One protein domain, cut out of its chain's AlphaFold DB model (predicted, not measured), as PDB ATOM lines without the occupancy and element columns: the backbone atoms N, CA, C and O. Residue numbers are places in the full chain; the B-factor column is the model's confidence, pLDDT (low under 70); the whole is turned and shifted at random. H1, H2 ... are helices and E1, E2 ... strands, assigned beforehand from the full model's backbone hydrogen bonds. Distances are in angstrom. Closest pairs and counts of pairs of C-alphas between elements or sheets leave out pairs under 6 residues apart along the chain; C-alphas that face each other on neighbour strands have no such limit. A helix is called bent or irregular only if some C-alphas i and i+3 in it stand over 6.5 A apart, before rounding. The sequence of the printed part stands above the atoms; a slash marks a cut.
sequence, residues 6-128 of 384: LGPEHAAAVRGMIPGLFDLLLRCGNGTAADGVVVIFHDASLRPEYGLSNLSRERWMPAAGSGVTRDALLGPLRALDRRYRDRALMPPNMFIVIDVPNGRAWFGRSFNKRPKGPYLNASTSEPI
ATOM      1  N   LEU A   6     178.290 107.327 118.518       51.66
ATOM      2  CA  LEU A   6     177.661 108.415 119.283       51.66
ATOM      3  C   LEU A   6     176.509 109.094 118.530       51.66
ATOM      4  O   LEU A   6     175.725 109.821 119.126       51.66
ATOM      5  N   GLY A   7     176.390 108.887 117.218       62.41
ATOM      6  CA  GLY A   7     175.409 109.580 116.385       62.41
ATOM      7  C   GLY A   7     173.941 109.281 116.735       62.41
ATOM      8  O   GLY A   7     173.171 110.239 116.857       62.41
ATOM      9  N   PRO A   8     173.539 108.000 116.857       66.25
ATOM     10  CA  PRO A   8     172.176 107.604 117.220       66.25
ATOM     11  C   PRO A   8     171.822 107.926 118.677       66.25
ATOM     12  O   PRO A   8     170.770 108.507 118.924       66.25
ATOM     13  N   GLU A   9     172.715 107.627 119.626       67.88
ATOM     14  CA  GLU A   9     172.517 107.932 121.054       67.88
ATOM     15  C   GLU A   9     172.373 109.437 121.295       67.88
ATOM     16  O   GLU A   9     171.504 109.882 122.041       67.88
ATOM     17  N   HIS A  10     173.185 110.241 120.608       73.25
ATOM     18  CA  HIS A  10     173.090 111.691 120.679       73.25
ATOM     19  C   HIS A  10     171.786 112.217 120.082       73.25
ATOM     20  O   HIS A  10     171.185 113.125 120.641       73.25
ATOM     21  N   ALA A  11     171.327 111.653 118.962       73.69
ATOM     22  CA  ALA A  11     170.046 112.033 118.373       73.69
ATOM     23  C   ALA A  11     168.869 111.682 119.300       73.69
ATOM     24  O   ALA A  11     167.963 112.497 119.458       73.69
ATOM     25  N   ALA A  12     168.903 110.518 119.954       73.06
ATOM     26  CA  ALA A  12     167.909 110.136 120.956       73.06
ATOM     27  C   ALA A  12     167.931 111.074 122.176       73.06
ATOM     28  O   ALA A  12     166.881 111.547 122.601       73.06
ATOM     29  N   ALA A  13     169.116 111.420 122.687       76.75
ATOM     30  CA  ALA A  13     169.257 112.365 123.796       76.75
ATOM     31  C   ALA A  13     168.771 113.783 123.440       76.75
ATOM     32  O   ALA A  13     168.165 114.455 124.272       76.75
ATOM     33  N   VAL A  14     169.002 114.232 122.201       78.69
ATOM     34  CA  VAL A  14     168.470 115.506 121.691       78.69
ATOM     35  C   VAL A  14     166.948 115.465 121.607       78.69
ATOM     36  O   VAL A  14     166.303 116.415 122.031       78.69
ATOM     37  N   ARG A  15     166.354 114.367 121.131       78.31
ATOM     38  CA  ARG A  15     164.892 114.214 121.148       78.31
ATOM     39  C   ARG A  15     164.323 114.271 122.564       78.31
ATOM     40  O   ARG A  15     163.356 114.986 122.788       78.31
ATOM     41  N   GLY A  16     164.965 113.600 123.521       75.50
ATOM     42  CA  GLY A  16     164.522 113.572 124.918       75.50
ATOM     43  C   GLY A  16     164.521 114.934 125.625       75.50
ATOM     44  O   GLY A  16     163.763 115.117 126.568       75.50
ATOM     45  N   MET A  17     165.323 115.913 125.179       82.00
ATOM     46  CA  MET A  17     165.338 117.257 125.785       82.00
ATOM     47  C   MET A  17     164.353 118.251 125.151       82.00
ATOM     48  O   MET A  17     164.094 119.291 125.750       82.00
ATOM     49  N   ILE A  18     163.823 117.969 123.952       84.62
ATOM     50  CA  ILE A  18     162.931 118.890 123.224       84.62
ATOM     51  C   ILE A  18     161.689 119.278 124.046       84.62
ATOM     52  O   ILE A  18     161.408 120.476 124.091       84.62
ATOM     53  N   PRO A  19     160.980 118.352 124.728       81.19
ATOM     54  CA  PRO A  19     159.779 118.714 125.482       81.19
ATOM     55  C   PRO A  19     160.065 119.695 126.627       81.19
ATOM     56  O   PRO A  19     159.468 120.763 126.688       81.19
ATOM     57  N   GLY A  20     161.093 119.436 127.443       78.44
ATOM     58  CA  GLY A  20     161.466 120.360 128.522       78.44
ATOM     59  C   GLY A  20     161.949 121.731 128.022       78.44
ATOM     60  O   GLY A  20     161.742 122.749 128.680       78.44
ATOM     61  N   LEU A  21     162.575 121.793 126.839       84.50
ATOM     62  CA  LEU A  21     162.923 123.067 126.198       84.50
ATOM     63  C   LEU A  21     161.677 123.809 125.693       84.50
ATOM     64  O   LEU A  21     161.623 125.033 125.794       84.50
ATOM     65  N   PHE A  22     160.687 123.087 125.170       84.81
ATOM     66  CA  PHE A  22     159.405 123.641 124.745       84.81
ATOM     67  C   PHE A  22     158.621 124.228 125.925       84.81
ATOM     68  O   PHE A  22     158.183 125.373 125.826       84.81
ATOM     69  N   ASP A  23     158.565 123.546 127.070       78.19
ATOM     70  CA  ASP A  23     157.898 124.051 128.281       78.19
ATOM     71  C   ASP A  23     158.532 125.350 128.793       78.19
ATOM     72  O   ASP A  23     157.848 126.325 129.121       78.19
ATOM     73  N   LEU A  24     159.868 125.413 128.801       80.56
ATOM     74  CA  LEU A  24     160.590 126.645 129.127       80.56
ATOM     75  C   LEU A  24     160.251 127.778 128.148       80.56
ATOM     76  O   LEU A  24     160.150 128.934 128.556       80.56
ATOM     77  N   LEU A  25     160.059 127.477 126.864       82.12
ATOM     78  CA  LEU A  25     159.685 128.477 125.866       82.12
ATOM     79  C   LEU A  25     158.216 128.909 125.981       82.12
ATOM     80  O   LEU A  25     157.944 130.097 125.818       82.12
ATOM     81  N   LEU A  26     157.293 128.015 126.345       77.62
ATOM     82  CA  LEU A  26     155.899 128.364 126.645       77.62
ATOM     83  C   LEU A  26     155.805 129.360 127.810       77.62
ATOM     84  O   LEU A  26     155.080 130.353 127.729       77.62
ATOM     85  N   ARG A  27     156.609 129.161 128.863       72.62
ATOM     86  CA  ARG A  27     156.691 130.078 130.017       72.62
ATOM     87  C   ARG A  27     157.213 131.473 129.656       72.62
ATOM     88  O   ARG A  27     156.961 132.424 130.391       72.62
ATOM     89  N   CYS A  28     157.902 131.623 128.522       67.50
ATOM     90  CA  CYS A  28     158.330 132.930 128.021       67.50
ATOM     91  C   CYS A  28     157.174 133.774 127.443       67.50
ATOM     92  O   CYS A  28     157.367 134.969 127.200       67.50
ATOM     93  N   GLY A  29     155.986 133.185 127.238       57.19
ATOM     94  CA  GLY A  29     154.805 133.849 126.680       57.19
ATOM     95  C   GLY A  29     154.999 134.332 125.236       57.19
ATOM     96  O   GLY A  29     155.897 133.883 124.527       57.19
ATOM     97  N   ASN A  30     154.197 135.313 124.803       51.50
ATOM     98  CA  ASN A  30     154.251 135.913 123.453       51.50
ATOM     99  C   ASN A  30     155.573 136.655 123.128       51.50
ATOM    100  O   ASN A  30     155.674 137.299 122.089       51.50
ATOM    101  N   GLY A  31     156.574 136.607 124.014       52.41
ATOM    102  CA  GLY A  31     157.923 137.141 123.799       52.41
ATOM    103  C   GLY A  31     158.861 136.188 123.047       52.41
ATOM    104  O   GLY A  31     160.079 136.387 123.063       52.41
ATOM    105  N   THR A  32     158.328 135.134 122.425       56.91
ATOM    106  CA  THR A  32     159.067 134.291 121.478       56.91
ATOM    107  C   THR A  32     159.591 135.146 120.314       56.91
ATOM    108  O   THR A  32     159.218 136.308 120.157       56.91
ATOM    109  N   ALA A  33     160.561 134.639 119.543       60.16
ATOM    110  CA  ALA A  33     161.095 135.363 118.381       60.16
ATOM    111  C   ALA A  33     159.956 135.897 117.485       60.16
ATOM    112  O   ALA A  33     158.856 135.376 117.569       60.16
ATOM    113  N   ALA A  34     160.199 136.890 116.621       58.31
ATOM    114  CA  ALA A  34     159.151 137.570 115.836       58.31
ATOM    115  C   ALA A  34     158.116 136.641 115.143       58.31
ATOM    116  O   ALA A  34     156.975 137.052 114.960       58.31
ATOM    117  N   ASP A  35     158.493 135.389 114.852       65.50
ATOM    118  CA  ASP A  35     157.654 134.360 114.220       65.50
ATOM    119  C   ASP A  35     157.278 133.177 115.149       65.50
ATOM    120  O   ASP A  35     156.789 132.151 114.693       65.50
ATOM    121  N   GLY A  36     157.569 133.255 116.450       74.81
ATOM    122  CA  GLY A  36     157.336 132.181 117.423       74.81
ATOM    123  C   GLY A  36     158.359 131.038 117.408       74.81
ATOM    124  O   GLY A  36     158.252 130.105 118.205       74.81
ATOM    125  N   VAL A  37     159.370 131.111 116.537       83.38
ATOM    126  CA  VAL A  37     160.357 130.042 116.325       83.38
ATOM    127  C   VAL A  37     161.698 130.366 116.978       83.38
ATOM    128  O   VAL A  37     162.347 131.358 116.638       83.38
ATOM    129  N   VAL A  38     162.163 129.488 117.866       88.31
ATOM    130  CA  VAL A  38     163.453 129.626 118.556       88.31
ATOM    131  C   VAL A  38     164.420 128.536 118.107       88.31
ATOM    132  O   VAL A  38     164.073 127.363 118.010       88.31
ATOM    133  N   VAL A  39     165.660 128.935 117.843       88.69
ATOM    134  CA  VAL A  39     166.763 128.067 117.433       88.69
ATOM    135  C   VAL A  39     167.794 128.024 118.551       88.69
ATOM    136  O   VAL A  39     168.387 129.042 118.898       88.69
ATOM    137  N   ILE A  40     168.033 126.837 119.095       91.12
ATOM    138  CA  ILE A  40     169.037 126.542 120.119       91.12
ATOM    139  C   ILE A  40     170.187 125.820 119.432       91.12
ATOM    140  O   ILE A  40     169.951 124.846 118.720       91.12
ATOM    141  N   PHE A  41     171.428 126.274 119.597       88.69
ATOM    142  CA  PHE A  41     172.520 125.720 118.799       88.69
ATOM    143  C   PHE A  41     173.870 125.631 119.496       88.69
ATOM    144  O   PHE A  41     174.163 126.373 120.433       88.69
ATOM    145  N   HIS A  42     174.693 124.734 118.952       86.56
ATOM    146  CA  HIS A  42     176.130 124.638 119.156       86.56
ATOM    147  C   HIS A  42     176.829 124.722 117.790       86.56
ATOM    148  O   HIS A  42     176.585 123.898 116.904       86.56
ATOM    149  N   ASP A  43     177.689 125.720 117.600       84.69
ATOM    150  CA  ASP A  43     178.495 125.884 116.386       84.69
ATOM    151  C   ASP A  43     179.985 125.785 116.733       84.69
ATOM    152  O   ASP A  43     180.547 126.673 117.363       84.69
ATOM    153  N   ALA A  44     180.628 124.696 116.323       75.94
ATOM    154  CA  ALA A  44     182.051 124.422 116.491       75.94
ATOM    155  C   ALA A  44     182.907 124.865 115.288       75.94
ATOM    156  O   ALA A  44     184.123 124.682 115.312       75.94
ATOM    157  N   SER A  45     182.312 125.418 114.221       68.00
ATOM    158  CA  SER A  45     183.014 125.623 112.942       68.00
ATOM    159  C   SER A  45     183.959 126.831 112.886       68.00
ATOM    160  O   SER A  45     184.856 126.849 112.044       68.00
ATOM    161  N   LEU A  46     183.804 127.823 113.769       56.97
ATOM    162  CA  LEU A  46     184.652 129.031 113.797       56.97
ATOM    163  C   LEU A  46     185.167 129.353 115.207       56.97
ATOM    164  O   LEU A  46     186.348 129.649 115.378       56.97
ATOM    165  N   ARG A  47     184.301 129.240 116.219       66.75
ATOM    166  CA  ARG A  47     184.603 129.183 117.657       66.75
ATOM    167  C   ARG A  47     183.451 128.429 118.320       66.75
ATOM    168  O   ARG A  47     182.328 128.822 118.023       66.75
ATOM    169  N   PRO A  48     183.691 127.424 119.187       71.88
ATOM    170  CA  PRO A  48     182.620 126.722 119.888       71.88
ATOM    171  C   PRO A  48     181.711 127.704 120.627       71.88
ATOM    172  O   PRO A  48     182.077 128.252 121.669       71.88
ATOM    173  N   GLU A  49     180.538 127.954 120.060       85.81
ATOM    174  CA  GLU A  49     179.554 128.880 120.600       85.81
ATOM    175  C   GLU A  49     178.241 128.149 120.843       85.81
ATOM    176  O   GLU A  49     177.741 127.428 119.981       85.81
ATOM    177  N   TYR A  50     177.675 128.387 122.025       88.94
ATOM    178  CA  TYR A  50     176.305 128.019 122.354       88.94
ATOM    179  C   TYR A  50     175.436 129.261 122.247       88.94
ATOM    180  O   TYR A  50     175.713 130.266 122.912       88.94
ATOM    181  N   GLY A  51     174.368 129.198 121.464       90.06
ATOM    182  CA  GLY A  51     173.564 130.376 121.182       90.06
ATOM    183  C   GLY A  51     172.084 130.091 121.023       90.06
ATOM    184  O   GLY A  51     171.651 128.947 120.891       90.06
ATOM    185  N   LEU A  52     171.331 131.185 121.071       89.69
ATOM    186  CA  LEU A  52     169.907 131.228 120.791       89.69
ATOM    187  C   LEU A  52     169.686 132.226 119.650       89.69
ATOM    188  O   LEU A  52     170.231 133.337 119.685       89.69
ATOM    189  N   SER A  53     168.917 131.847 118.639       87.62
ATOM    190  CA  SER A  53     168.584 132.713 117.507       87.62
ATOM    191  C   SER A  53     167.172 132.463 116.990       87.62
ATOM    192  O   SER A  53     166.523 131.505 117.388       87.62
ATOM    193  N   ASN A  54     166.702 133.305 116.074       85.56
ATOM    194  CA  ASN A  54     165.566 132.975 115.207       85.56
ATOM    195  C   ASN A  54     166.036 132.184 113.963       85.56
ATOM    196  O   ASN A  54     167.227 131.873 113.818       85.56
ATOM    197  N   LEU A  55     165.109 131.863 113.050       81.00
ATOM    198  CA  LEU A  55     165.413 131.178 111.784       81.00
ATOM    199  C   LEU A  55     166.356 131.982 110.877       81.00
ATOM    200  O   LEU A  55     167.196 131.395 110.198       81.00
ATOM    201  N   SER A  56     166.284 133.313 110.928       79.94
ATOM    202  CA  SER A  56     167.167 134.235 110.196       79.94
ATOM    203  C   SER A  56     168.574 134.356 110.800       79.94
ATOM    204  O   SER A  56     169.416 135.085 110.271       79.94
ATOM    205  N   ARG A  57     168.861 133.614 111.882       79.00
ATOM    206  CA  ARG A  57     170.122 133.639 112.642       79.00
ATOM    207  C   ARG A  57     170.386 134.969 113.357       79.00
ATOM    208  O   ARG A  57     171.525 135.275 113.706       79.00
ATOM    209  N   GLU A  58     169.349 135.755 113.607       84.50
ATOM    210  CA  GLU A  58     169.442 136.925 114.473       84.50
ATOM    211  C   GLU A  58     169.429 136.468 115.925       84.50
ATOM    212  O   GLU A  58     168.678 135.565 116.305       84.50
ATOM    213  N   ARG A  59     170.295 137.072 116.741       86.19
ATOM    214  CA  ARG A  59     170.431 136.706 118.147       86.19
ATOM    215  C   ARG A  59     169.106 136.925 118.865       86.19
ATOM    216  O   ARG A  59     168.564 138.025 118.851       86.19
ATOM    217  N   TRP A  60     168.649 135.887 119.551       87.06
ATOM    218  CA  TRP A  60     167.447 135.937 120.365       87.06
ATOM    219  C   TRP A  60     167.802 135.784 121.843       87.06
ATOM    220  O   TRP A  60     168.779 135.121 122.204       87.06
ATOM    221  N   MET A  61     167.023 136.425 122.708       83.44
ATOM    222  CA  MET A  61     167.123 136.282 124.155       83.44
ATOM    223  C   MET A  61     165.725 136.226 124.771       83.44
ATOM    224  O   MET A  61     164.845 136.940 124.290       83.44
ATOM    225  N   PRO A  62     165.534 135.444 125.851       80.94
ATOM    226  CA  PRO A  62     164.299 135.486 126.623       80.94
ATOM    227  C   PRO A  62     163.994 136.910 127.098       80.94
ATOM    228  O   PRO A  62     164.905 137.644 127.500       80.94
ATOM    229  N   ALA A  63     162.718 137.296 127.067       77.06
ATOM    230  CA  ALA A  63     162.278 138.605 127.535       77.06
ATOM    231  C   ALA A  63     162.611 138.804 129.024       77.06
ATOM    232  O   ALA A  63     162.493 137.878 129.836       77.06
ATOM    233  N   ALA A  64     163.003 140.025 129.395       71.25
ATOM    234  CA  ALA A  64     163.241 140.379 130.790       71.25
ATOM    235  C   ALA A  64     161.946 140.196 131.602       71.25
ATOM    236  O   ALA A  64     160.907 140.737 131.237       71.25
ATOM    237  N   GLY A  65     162.006 139.412 132.683       66.69
ATOM    238  CA  GLY A  65     160.841 139.096 133.520       66.69
ATOM    239  C   GLY A  65     160.103 137.796 133.171       66.69
ATOM    240  O   GLY A  65     159.214 137.411 133.918       66.69
ATOM    241  N   SER A  66     160.504 137.070 132.119       69.31
ATOM    242  CA  SER A  66     159.931 135.753 131.760       69.31
ATOM    243  C   SER A  66     160.223 134.625 132.764       69.31
ATOM    244  O   SER A  66     159.697 133.525 132.633       69.31
ATOM    245  N   GLY A  67     161.116 134.847 133.735       70.50
ATOM    246  CA  GLY A  67     161.583 133.809 134.663       70.50
ATOM    247  C   GLY A  67     162.497 132.749 134.026       70.50
ATOM    248  O   GLY A  67     163.052 131.918 134.741       70.50
ATOM    249  N   VAL A  68     162.712 132.798 132.708       77.56
ATOM    250  CA  VAL A  68     163.532 131.846 131.951       77.56
ATOM    251  C   VAL A  68     164.843 132.509 131.554       77.56
ATOM    252  O   VAL A  68     164.876 133.583 130.956       77.56
ATOM    253  N   THR A  69     165.959 131.866 131.891       82.56
ATOM    254  CA  THR A  69     167.292 132.390 131.585       82.56
ATOM    255  C   THR A  69     167.853 131.761 130.313       82.56
ATOM    256  O   THR A  69     167.539 130.626 129.956       82.56
ATOM    257  N   ARG A  70     168.767 132.476 129.644       84.25
ATOM    258  CA  ARG A  70     169.543 131.916 128.525       84.25
ATOM    259  C   ARG A  70     170.265 130.626 128.926       84.25
ATOM    260  O   ARG A  70     170.364 129.709 128.118       84.25
ATOM    261  N   ASP A  71     170.782 130.559 130.149       81.81
ATOM    262  CA  ASP A  71     171.492 129.374 130.622       81.81
ATOM    263  C   ASP A  71     170.557 128.192 130.891       81.81
ATOM    264  O   ASP A  71     170.974 127.063 130.652       81.81
ATOM    265  N   ALA A  72     169.299 128.421 131.279       78.56
ATOM    266  CA  ALA A  72     168.303 127.354 131.387       78.56
ATOM    267  C   ALA A  72     168.026 126.691 130.025       78.56
ATOM    268  O   ALA A  72     167.992 125.468 129.935       78.56
ATOM    269  N   LEU A  73     167.922 127.483 128.950       83.56
ATOM    270  CA  LEU A  73     167.694 126.969 127.591       83.56
ATOM    271  C   LEU A  73     168.940 126.313 126.969       83.56
ATOM    272  O   LEU A  73     168.824 125.394 126.165       83.56
ATOM    273  N   LEU A  74     170.146 126.771 127.322       87.69
ATOM    274  CA  LEU A  74     171.403 126.211 126.801       87.69
ATOM    275  C   LEU A  74     171.968 125.065 127.654       87.69
ATOM    276  O   LEU A  74     172.814 124.306 127.178       87.69
ATOM    277  N   GLY A  75     171.545 124.953 128.913       84.69
ATOM    278  CA  GLY A  75     172.056 124.002 129.898       84.69
ATOM    279  C   GLY A  75     171.984 122.540 129.446       84.69
ATOM    280  O   GLY A  75     173.029 121.884 129.457       84.69
ATOM    281  N   PRO A  76     170.819 122.036 128.992       84.75
ATOM    282  CA  PRO A  76     170.674 120.652 128.536       84.75
ATOM    283  C   PRO A  76     171.640 120.286 127.402       84.75
ATOM    284  O   PRO A  76     172.319 119.261 127.467       84.75
ATOM    285  N   LEU A  77     171.784 121.167 126.404       83.75
ATOM    286  CA  LEU A  77     172.700 120.957 125.280       83.75
ATOM    287  C   LEU A  77     174.171 120.965 125.733       83.75
ATOM    288  O   LEU A  77     174.949 120.101 125.338       83.75
ATOM    289  N   ARG A  78     174.556 121.889 126.624       85.25
ATOM    290  CA  ARG A  78     175.912 121.916 127.208       85.25
ATOM    291  C   ARG A  78     176.216 120.655 128.022       85.25
ATOM    292  O   ARG A  78     177.346 120.171 127.987       85.25
ATOM    293  N   ALA A  79     175.236 120.140 128.765       83.81
ATOM    294  CA  ALA A  79     175.379 118.920 129.555       83.81
ATOM    295  C   ALA A  79     175.561 117.685 128.661       83.81
ATOM    296  O   ALA A  79     176.410 116.841 128.949       83.81
ATOM    297  N   LEU A  80     174.826 117.614 127.548       83.19
ATOM    298  CA  LEU A  80     174.991 116.566 126.543       83.19
ATOM    299  C   LEU A  80     176.396 116.604 125.917       83.19
ATOM    300  O   LEU A  80     177.093 115.589 125.880       83.19
ATOM    301  N   ASP A  81     176.851 117.792 125.519       81.88
ATOM    302  CA  ASP A  81     178.163 118.001 124.903       81.88
ATOM    303  C   ASP A  81     179.341 117.779 125.862       81.88
ATOM    304  O   ASP A  81     180.457 117.476 125.424       81.88
ATOM    305  N   ARG A  82     179.122 117.887 127.179       82.19
ATOM    306  CA  ARG A  82     180.147 117.597 128.193       82.19
ATOM    307  C   ARG A  82     180.694 116.177 128.044       82.19
ATOM    308  O   ARG A  82     181.904 115.992 128.114       82.19
ATOM    309  N   ARG A  83     179.835 115.210 127.696       77.19
ATOM    310  CA  ARG A  83     180.226 113.807 127.465       77.19
ATOM    311  C   ARG A  83     181.225 113.637 126.319       77.19
ATOM    312  O   ARG A  83     182.031 112.710 126.353       77.19
ATOM    313  N   TYR A  84     181.201 114.516 125.311       76.81
ATOM    314  CA  TYR A  84     182.222 114.521 124.258       76.81
ATOM    315  C   TYR A  84     183.553 115.016 124.809       76.81
ATOM    316  O   TYR A  84     184.574 114.364 124.603       76.81
ATOM    317  N   ARG A  85     183.541 116.120 125.563       75.00
ATOM    318  CA  ARG A  85     184.761 116.710 126.134       75.00
ATOM    319  C   ARG A  85     185.431 115.787 127.145       75.00
ATOM    320  O   ARG A  85     186.646 115.638 127.091       75.00
ATOM    321  N   ASP A  86     184.647 115.118 127.987       79.88
ATOM    322  CA  ASP A  86     185.141 114.135 128.962       79.88
ATOM    323  C   ASP A  86     185.839 112.947 128.271       79.88
ATOM    324  O   ASP A  86     186.733 112.323 128.835       79.88
ATOM    325  N   ARG A  87     185.476 112.663 127.013       77.56
ATOM    326  CA  ARG A  87     186.112 111.653 126.150       77.56
ATOM    327  C   ARG A  87     187.179 112.234 125.212       77.56
ATOM    328  O   ARG A  87     187.583 111.558 124.269       77.56
ATOM    329  N   ALA A  88     187.612 113.477 125.434       80.62
ATOM    330  CA  ALA A  88     188.536 114.220 124.572       80.62
ATOM    331  C   ALA A  88     188.080 114.323 123.096       80.62
ATOM    332  O   ALA A  88     188.895 114.406 122.176       80.62
ATOM    333  N   LEU A  89     186.766 114.329 122.859       78.81
ATOM    334  CA  LEU A  89     186.138 114.522 121.554       78.81
ATOM    335  C   LEU A  89     185.550 115.937 121.437       78.81
ATOM    336  O   LEU A  89     185.096 116.530 122.416       78.81
ATOM    337  N   MET A  90     185.511 116.466 120.212       76.00
ATOM    338  CA  MET A  90     184.801 117.712 119.909       76.00
ATOM    339  C   MET A  90     183.310 117.406 119.695       76.00
ATOM    340  O   MET A  90     183.008 116.535 118.867       76.00
ATOM    341  N   PRO A  91     182.378 118.096 120.381       78.50
ATOM    342  CA  PRO A  91     180.959 117.932 120.104       78.50
ATOM    343  C   PRO A  91     180.630 118.361 118.664       78.50
ATOM    344  O   PRO A  91     181.269 119.274 118.126       78.50
ATOM    345  N   PRO A  92     179.664 117.708 118.001       77.06
ATOM    346  CA  PRO A  92     179.284 118.061 116.640       77.06
ATOM    347  C   PRO A  92     178.587 119.427 116.590       77.06
ATOM    348  O   PRO A  92     177.969 119.862 117.562       77.06
ATOM    349  N   ASN A  93     178.621 120.072 115.420       79.94
ATOM    350  CA  ASN A  93     177.709 121.180 115.135       79.94
ATOM    351  C   ASN A  93     176.266 120.697 115.290       79.94
ATOM    352  O   ASN A  93     175.933 119.573 114.900       79.94
ATOM    353  N   MET A  94     175.404 121.544 115.839       83.50
ATOM    354  CA  MET A  94     174.011 121.196 116.057       83.50
ATOM    355  C   MET A  94     173.105 122.415 116.134       83.50
ATOM    356  O   MET A  94     173.494 123.452 116.663       83.50
ATOM    357  N   PHE A  95     171.868 122.247 115.678       86.81
ATOM    358  CA  PHE A  95     170.760 123.123 116.022       86.81
ATOM    359  C   PHE A  95     169.517 122.304 116.388       86.81
ATOM    360  O   PHE A  95     169.314 121.206 115.866       86.81
ATOM    361  N   ILE A  96     168.685 122.880 117.247       89.12
ATOM    362  CA  ILE A  96     167.331 122.458 117.593       89.12
ATOM    363  C   ILE A  96     166.441 123.663 117.295       89.12
ATOM    364  O   ILE A  96     166.700 124.756 117.791       89.12
ATOM    365  N   VAL A  97     165.433 123.491 116.454       88.31
ATOM    366  CA  VAL A  97     164.425 124.500 116.133       88.31
ATOM    367  C   VAL A  97     163.134 124.087 116.808       88.31
ATOM    368  O   VAL A  97     162.683 122.967 116.593       88.31
ATOM    369  N   ILE A  98     162.552 124.986 117.592       88.69
ATOM    370  CA  ILE A  98     161.272 124.795 118.269       88.69
ATOM    371  C   ILE A  98     160.320 125.875 117.759       88.69
ATOM    372  O   ILE A  98     160.542 127.066 117.980       88.69
ATOM    373  N   ASP A  99     159.285 125.445 117.048       85.38
ATOM    374  CA  ASP A  99     158.143 126.263 116.653       85.38
ATOM    375  C   ASP A  99     157.105 126.169 117.766       85.38
ATOM    376  O   ASP A  99     156.381 125.175 117.891       85.38
ATOM    377  N   VAL A 100     157.118 127.191 118.624       81.50
ATOM    378  CA  VAL A 100     156.294 127.235 119.829       81.50
ATOM    379  C   VAL A 100     154.800 127.303 119.479       81.50
ATOM    380  O   VAL A 100     154.051 126.501 120.032       81.50
ATOM    381  N   PRO A 101     154.343 128.168 118.543       79.44
ATOM    382  CA  PRO A 101     152.934 128.224 118.150       79.44
ATOM    383  C   PRO A 101     152.368 126.910 117.608       79.44
ATOM    384  O   PRO A 101     151.208 126.601 117.865       79.44
ATOM    385  N   ASN A 102     153.161 126.150 116.847       78.38
ATOM    386  CA  ASN A 102     152.677 124.938 116.182       78.38
ATOM    387  C   ASN A 102     153.033 123.637 116.918       78.38
ATOM    388  O   ASN A 102     152.704 122.564 116.407       78.38
ATOM    389  N   GLY A 103     153.714 123.704 118.069       80.31
ATOM    390  CA  GLY A 103     154.097 122.524 118.854       80.31
ATOM    391  C   GLY A 103     154.987 121.555 118.073       80.31
ATOM    392  O   GLY A 103     154.774 120.344 118.097       80.31
ATOM    393  N   ARG A 104     155.952 122.077 117.304       84.44
ATOM    394  CA  ARG A 104     156.808 121.274 116.414       84.44
ATOM    395  C   ARG A 104     158.278 121.542 116.647       84.44
ATOM    396  O   ARG A 104     158.678 122.673 116.921       84.44
ATOM    397  N   ALA A 105     159.089 120.509 116.453       86.94
ATOM    398  CA  ALA A 105     160.532 120.642 116.502       86.94
ATOM    399  C   ALA A 105     161.237 120.016 115.297       86.94
ATOM    400  O   ALA A 105     160.755 119.078 114.659       86.94
ATOM    401  N   TRP A 106     162.428 120.546 115.023       86.12
ATOM    402  CA  TRP A 106     163.410 119.994 114.096       86.12
ATOM    403  C   TRP A 106     164.772 120.012 114.777       86.12
ATOM    404  O   TRP A 106     165.082 120.937 115.522       86.12
ATOM    405  N   PHE A 107     165.644 119.056 114.479       84.44
ATOM    406  CA  PHE A 107     167.040 119.136 114.899       84.44
ATOM    407  C   PHE A 107     167.964 118.621 113.799       84.44
ATOM    408  O   PHE A 107     167.593 117.772 112.990       84.44
ATOM    409  N   GLY A 108     169.179 119.158 113.742       76.25
ATOM    410  CA  GLY A 108     170.118 118.869 112.664       76.25
ATOM    411  C   GLY A 108     171.567 119.122 113.059       76.25
ATOM    412  O   GLY A 108     171.849 119.781 114.053       76.25
ATOM    413  N   ARG A 109     172.504 118.577 112.273       71.69
ATOM    414  CA  ARG A 109     173.949 118.560 112.590       71.69
ATOM    415  C   ARG A 109     174.776 119.684 111.954       71.69
ATOM    416  O   ARG A 109     175.992 119.708 112.101       71.69
ATOM    417  N   SER A 110     174.175 120.594 111.191       67.06
ATOM    418  CA  SER A 110     174.898 121.769 110.685       67.06
ATOM    419  C   SER A 110     173.969 122.820 110.100       67.06
ATOM    420  O   SER A 110     173.050 122.481 109.360       67.06
ATOM    421  N   PHE A 111     174.316 124.087 110.297       63.09
ATOM    422  CA  PHE A 111     173.856 125.189 109.458       63.09
ATOM    423  C   PHE A 111     174.590 125.135 108.100       63.09
ATOM    424  O   PHE A 111     175.781 125.416 108.059       63.09
ATOM    425  N   ASN A 112     173.958 124.755 106.986       59.25
ATOM    426  CA  ASN A 112     174.549 124.825 105.629       59.25
ATOM    427  C   ASN A 112     173.429 124.816 104.569       59.25
ATOM    428  O   ASN A 112     172.433 124.142 104.789       59.25
ATOM    429  N   LYS A 113     173.523 125.419 103.370       50.94
ATOM    430  CA  LYS A 113     174.138 126.681 102.899       50.94
ATOM    431  C   LYS A 113     173.090 127.297 101.954       50.94
ATOM    432  O   LYS A 113     172.933 126.801 100.846       50.94
ATOM    433  N   ARG A 114     172.475 128.410 102.364       52.00
ATOM    434  CA  ARG A 114     171.474 129.222 101.637       52.00
ATOM    435  C   ARG A 114     170.028 128.700 101.745       52.00
ATOM    436  O   ARG A 114     169.753 127.615 101.248       52.00
ATOM    437  N   PRO A 115     169.101 129.504 102.308       53.47
ATOM    438  CA  PRO A 115     169.308 130.805 102.969       53.47
ATOM    439  C   PRO A 115     170.148 130.699 104.264       53.47
ATOM    440  O   PRO A 115     170.571 129.613 104.660       53.47
ATOM    441  N   LYS A 116     170.520 131.839 104.865       62.47
ATOM    442  CA  LYS A 116     171.234 131.863 106.156       62.47
ATOM    443  C   LYS A 116     170.262 131.398 107.247       62.47
ATOM    444  O   LYS A 116     169.269 132.075 107.461       62.47
ATOM    445  N   GLY A 117     170.553 130.282 107.911       62.12
ATOM    446  CA  GLY A 117     169.685 129.733 108.955       62.12
ATOM    447  C   GLY A 117     169.770 128.209 109.063       62.12
ATOM    448  O   GLY A 117     170.526 127.584 108.307       62.12
ATOM    449  N   PRO A 118     169.048 127.598 110.016       68.00
ATOM    450  CA  PRO A 118     168.869 126.152 110.060       68.00
ATOM    451  C   PRO A 118     168.048 125.690 108.848       68.00
ATOM    452  O   PRO A 118     167.045 126.304 108.493       68.00
ATOM    453  N   TYR A 119     168.465 124.598 108.208       71.56
ATOM    454  CA  TYR A 119     167.669 123.970 107.153       71.56
ATOM    455  C   TYR A 119     166.620 123.053 107.790       71.56
ATOM    456  O   TYR A 119     166.975 122.047 108.408       71.56
ATOM    457  N   LEU A 120     165.341 123.401 107.648       70.38
ATOM    458  CA  LEU A 120     164.226 122.612 108.170       70.38
ATOM    459  C   LEU A 120     163.788 121.590 107.122       70.38
ATOM    460  O   LEU A 120     163.127 121.931 106.142       70.38
ATOM    461  N   ASN A 121     164.159 120.326 107.315       67.38
ATOM    462  CA  ASN A 121     163.640 119.251 106.482       67.38
ATOM    463  C   ASN A 121     162.242 118.850 106.979       67.38
ATOM    464  O   ASN A 121     162.081 118.450 108.130       67.38
ATOM    465  N   ALA A 122     161.232 118.916 106.110       63.78
ATOM    466  CA  ALA A 122     159.874 118.487 106.444       63.78
ATOM    467  C   ALA A 122     159.820 117.021 106.913       63.78
ATOM    468  O   ALA A 122     159.022 116.693 107.786       63.78
ATOM    469  N   SER A 123     160.709 116.154 106.410       56.69
ATOM    470  CA  SER A 123     160.775 114.742 106.810       56.69
ATOM    471  C   SER A 123     161.345 114.514 108.214       56.69
ATOM    472  O   SER A 123     161.365 113.379 108.678       56.69
ATOM    473  N   THR A 124     161.871 115.553 108.866       63.94
ATOM    474  CA  THR A 124     162.392 115.503 110.242       63.94
ATOM    475  C   THR A 124     161.572 116.381 111.186       63.94
ATOM    476  O   THR A 124     162.046 116.705 112.271       63.94
ATOM    477  N   SER A 125     160.391 116.830 110.743       72.38
ATOM    478  CA  SER A 125     159.430 117.528 111.592       72.38
ATOM    479  C   SER A 125     158.756 116.501 112.489       72.38
ATOM    480  O   SER A 125     158.082 115.600 111.991       72.38
ATOM    481  N   GLU A 126     158.942 116.636 113.795       70.00
ATOM    482  CA  GLU A 126     158.274 115.799 114.789       70.00
ATOM    483  C   GLU A 126     157.344 116.697 115.634       70.00
ATOM    484  O   GLU A 126     157.749 117.809 116.006       70.00
ATOM    485  N   PRO A 127     156.084 116.285 115.892       73.62
ATOM    486  CA  PRO A 127     155.247 116.962 116.879       73.62
ATOM    487  C   PRO A 127     155.890 116.807 118.259       73.62
ATOM    488  O   PRO A 127     156.419 115.743 118.586       73.62
ATOM    489  N   ILE A 128     155.864 117.870 119.056       72.50
ATOM    490  CA  ILE A 128     156.364 117.829 120.429       72.50
ATOM    491  C   ILE A 128     155.262 117.188 121.279       72.50
ATOM    492  O   ILE A 128     154.150 117.719 121.285       72.50
TER     493      ILE A 128
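What this domain is: This is residues 6 to 128 of the 384 residues of an uncharacterized protein of Cryobacterium sp. TMT1-51 (UniProt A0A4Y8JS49). H2 and arm H1b of bent H1 cover one face of the antiparallel sheet E2-E1-E3-E4; residues 111 to 120 arch over the other. This mixed domain has 123 printed residues, under half in H1 E1 E2 H2 E3 E4. It is compact: radius of gyration of the C-alphas 13.7 A, spans 40, 31 and 27 A.

How they stand to each other: H1, residues 6 to 26, one helix by its hydrogen bonds, is bent, C-alphas 16 and 19 being 7.0 A apart, into H1a, 6 to 16, and H1b, 19 to 26. H1b and H2, 70 to 86, lie on the same face, heights over the sheet 9.7 and 9.4 A. N 40 of E1, 37 to 43, and O 96 of E3, 94 to 99, are 2.8 A apart. In H2, 9 of 13 O i to N i+4 pairs are within hydrogen-bond range.

Where its parts are: H1a begins at C-alpha 6 (177.661, 108.415, 119.283). E2 is 49 to 53; E4, 104 to 108, ends at (170.118, 118.869, 112.664).

The domain as a whole: The printed part has no cut; 30 residues have pLDDT under 70.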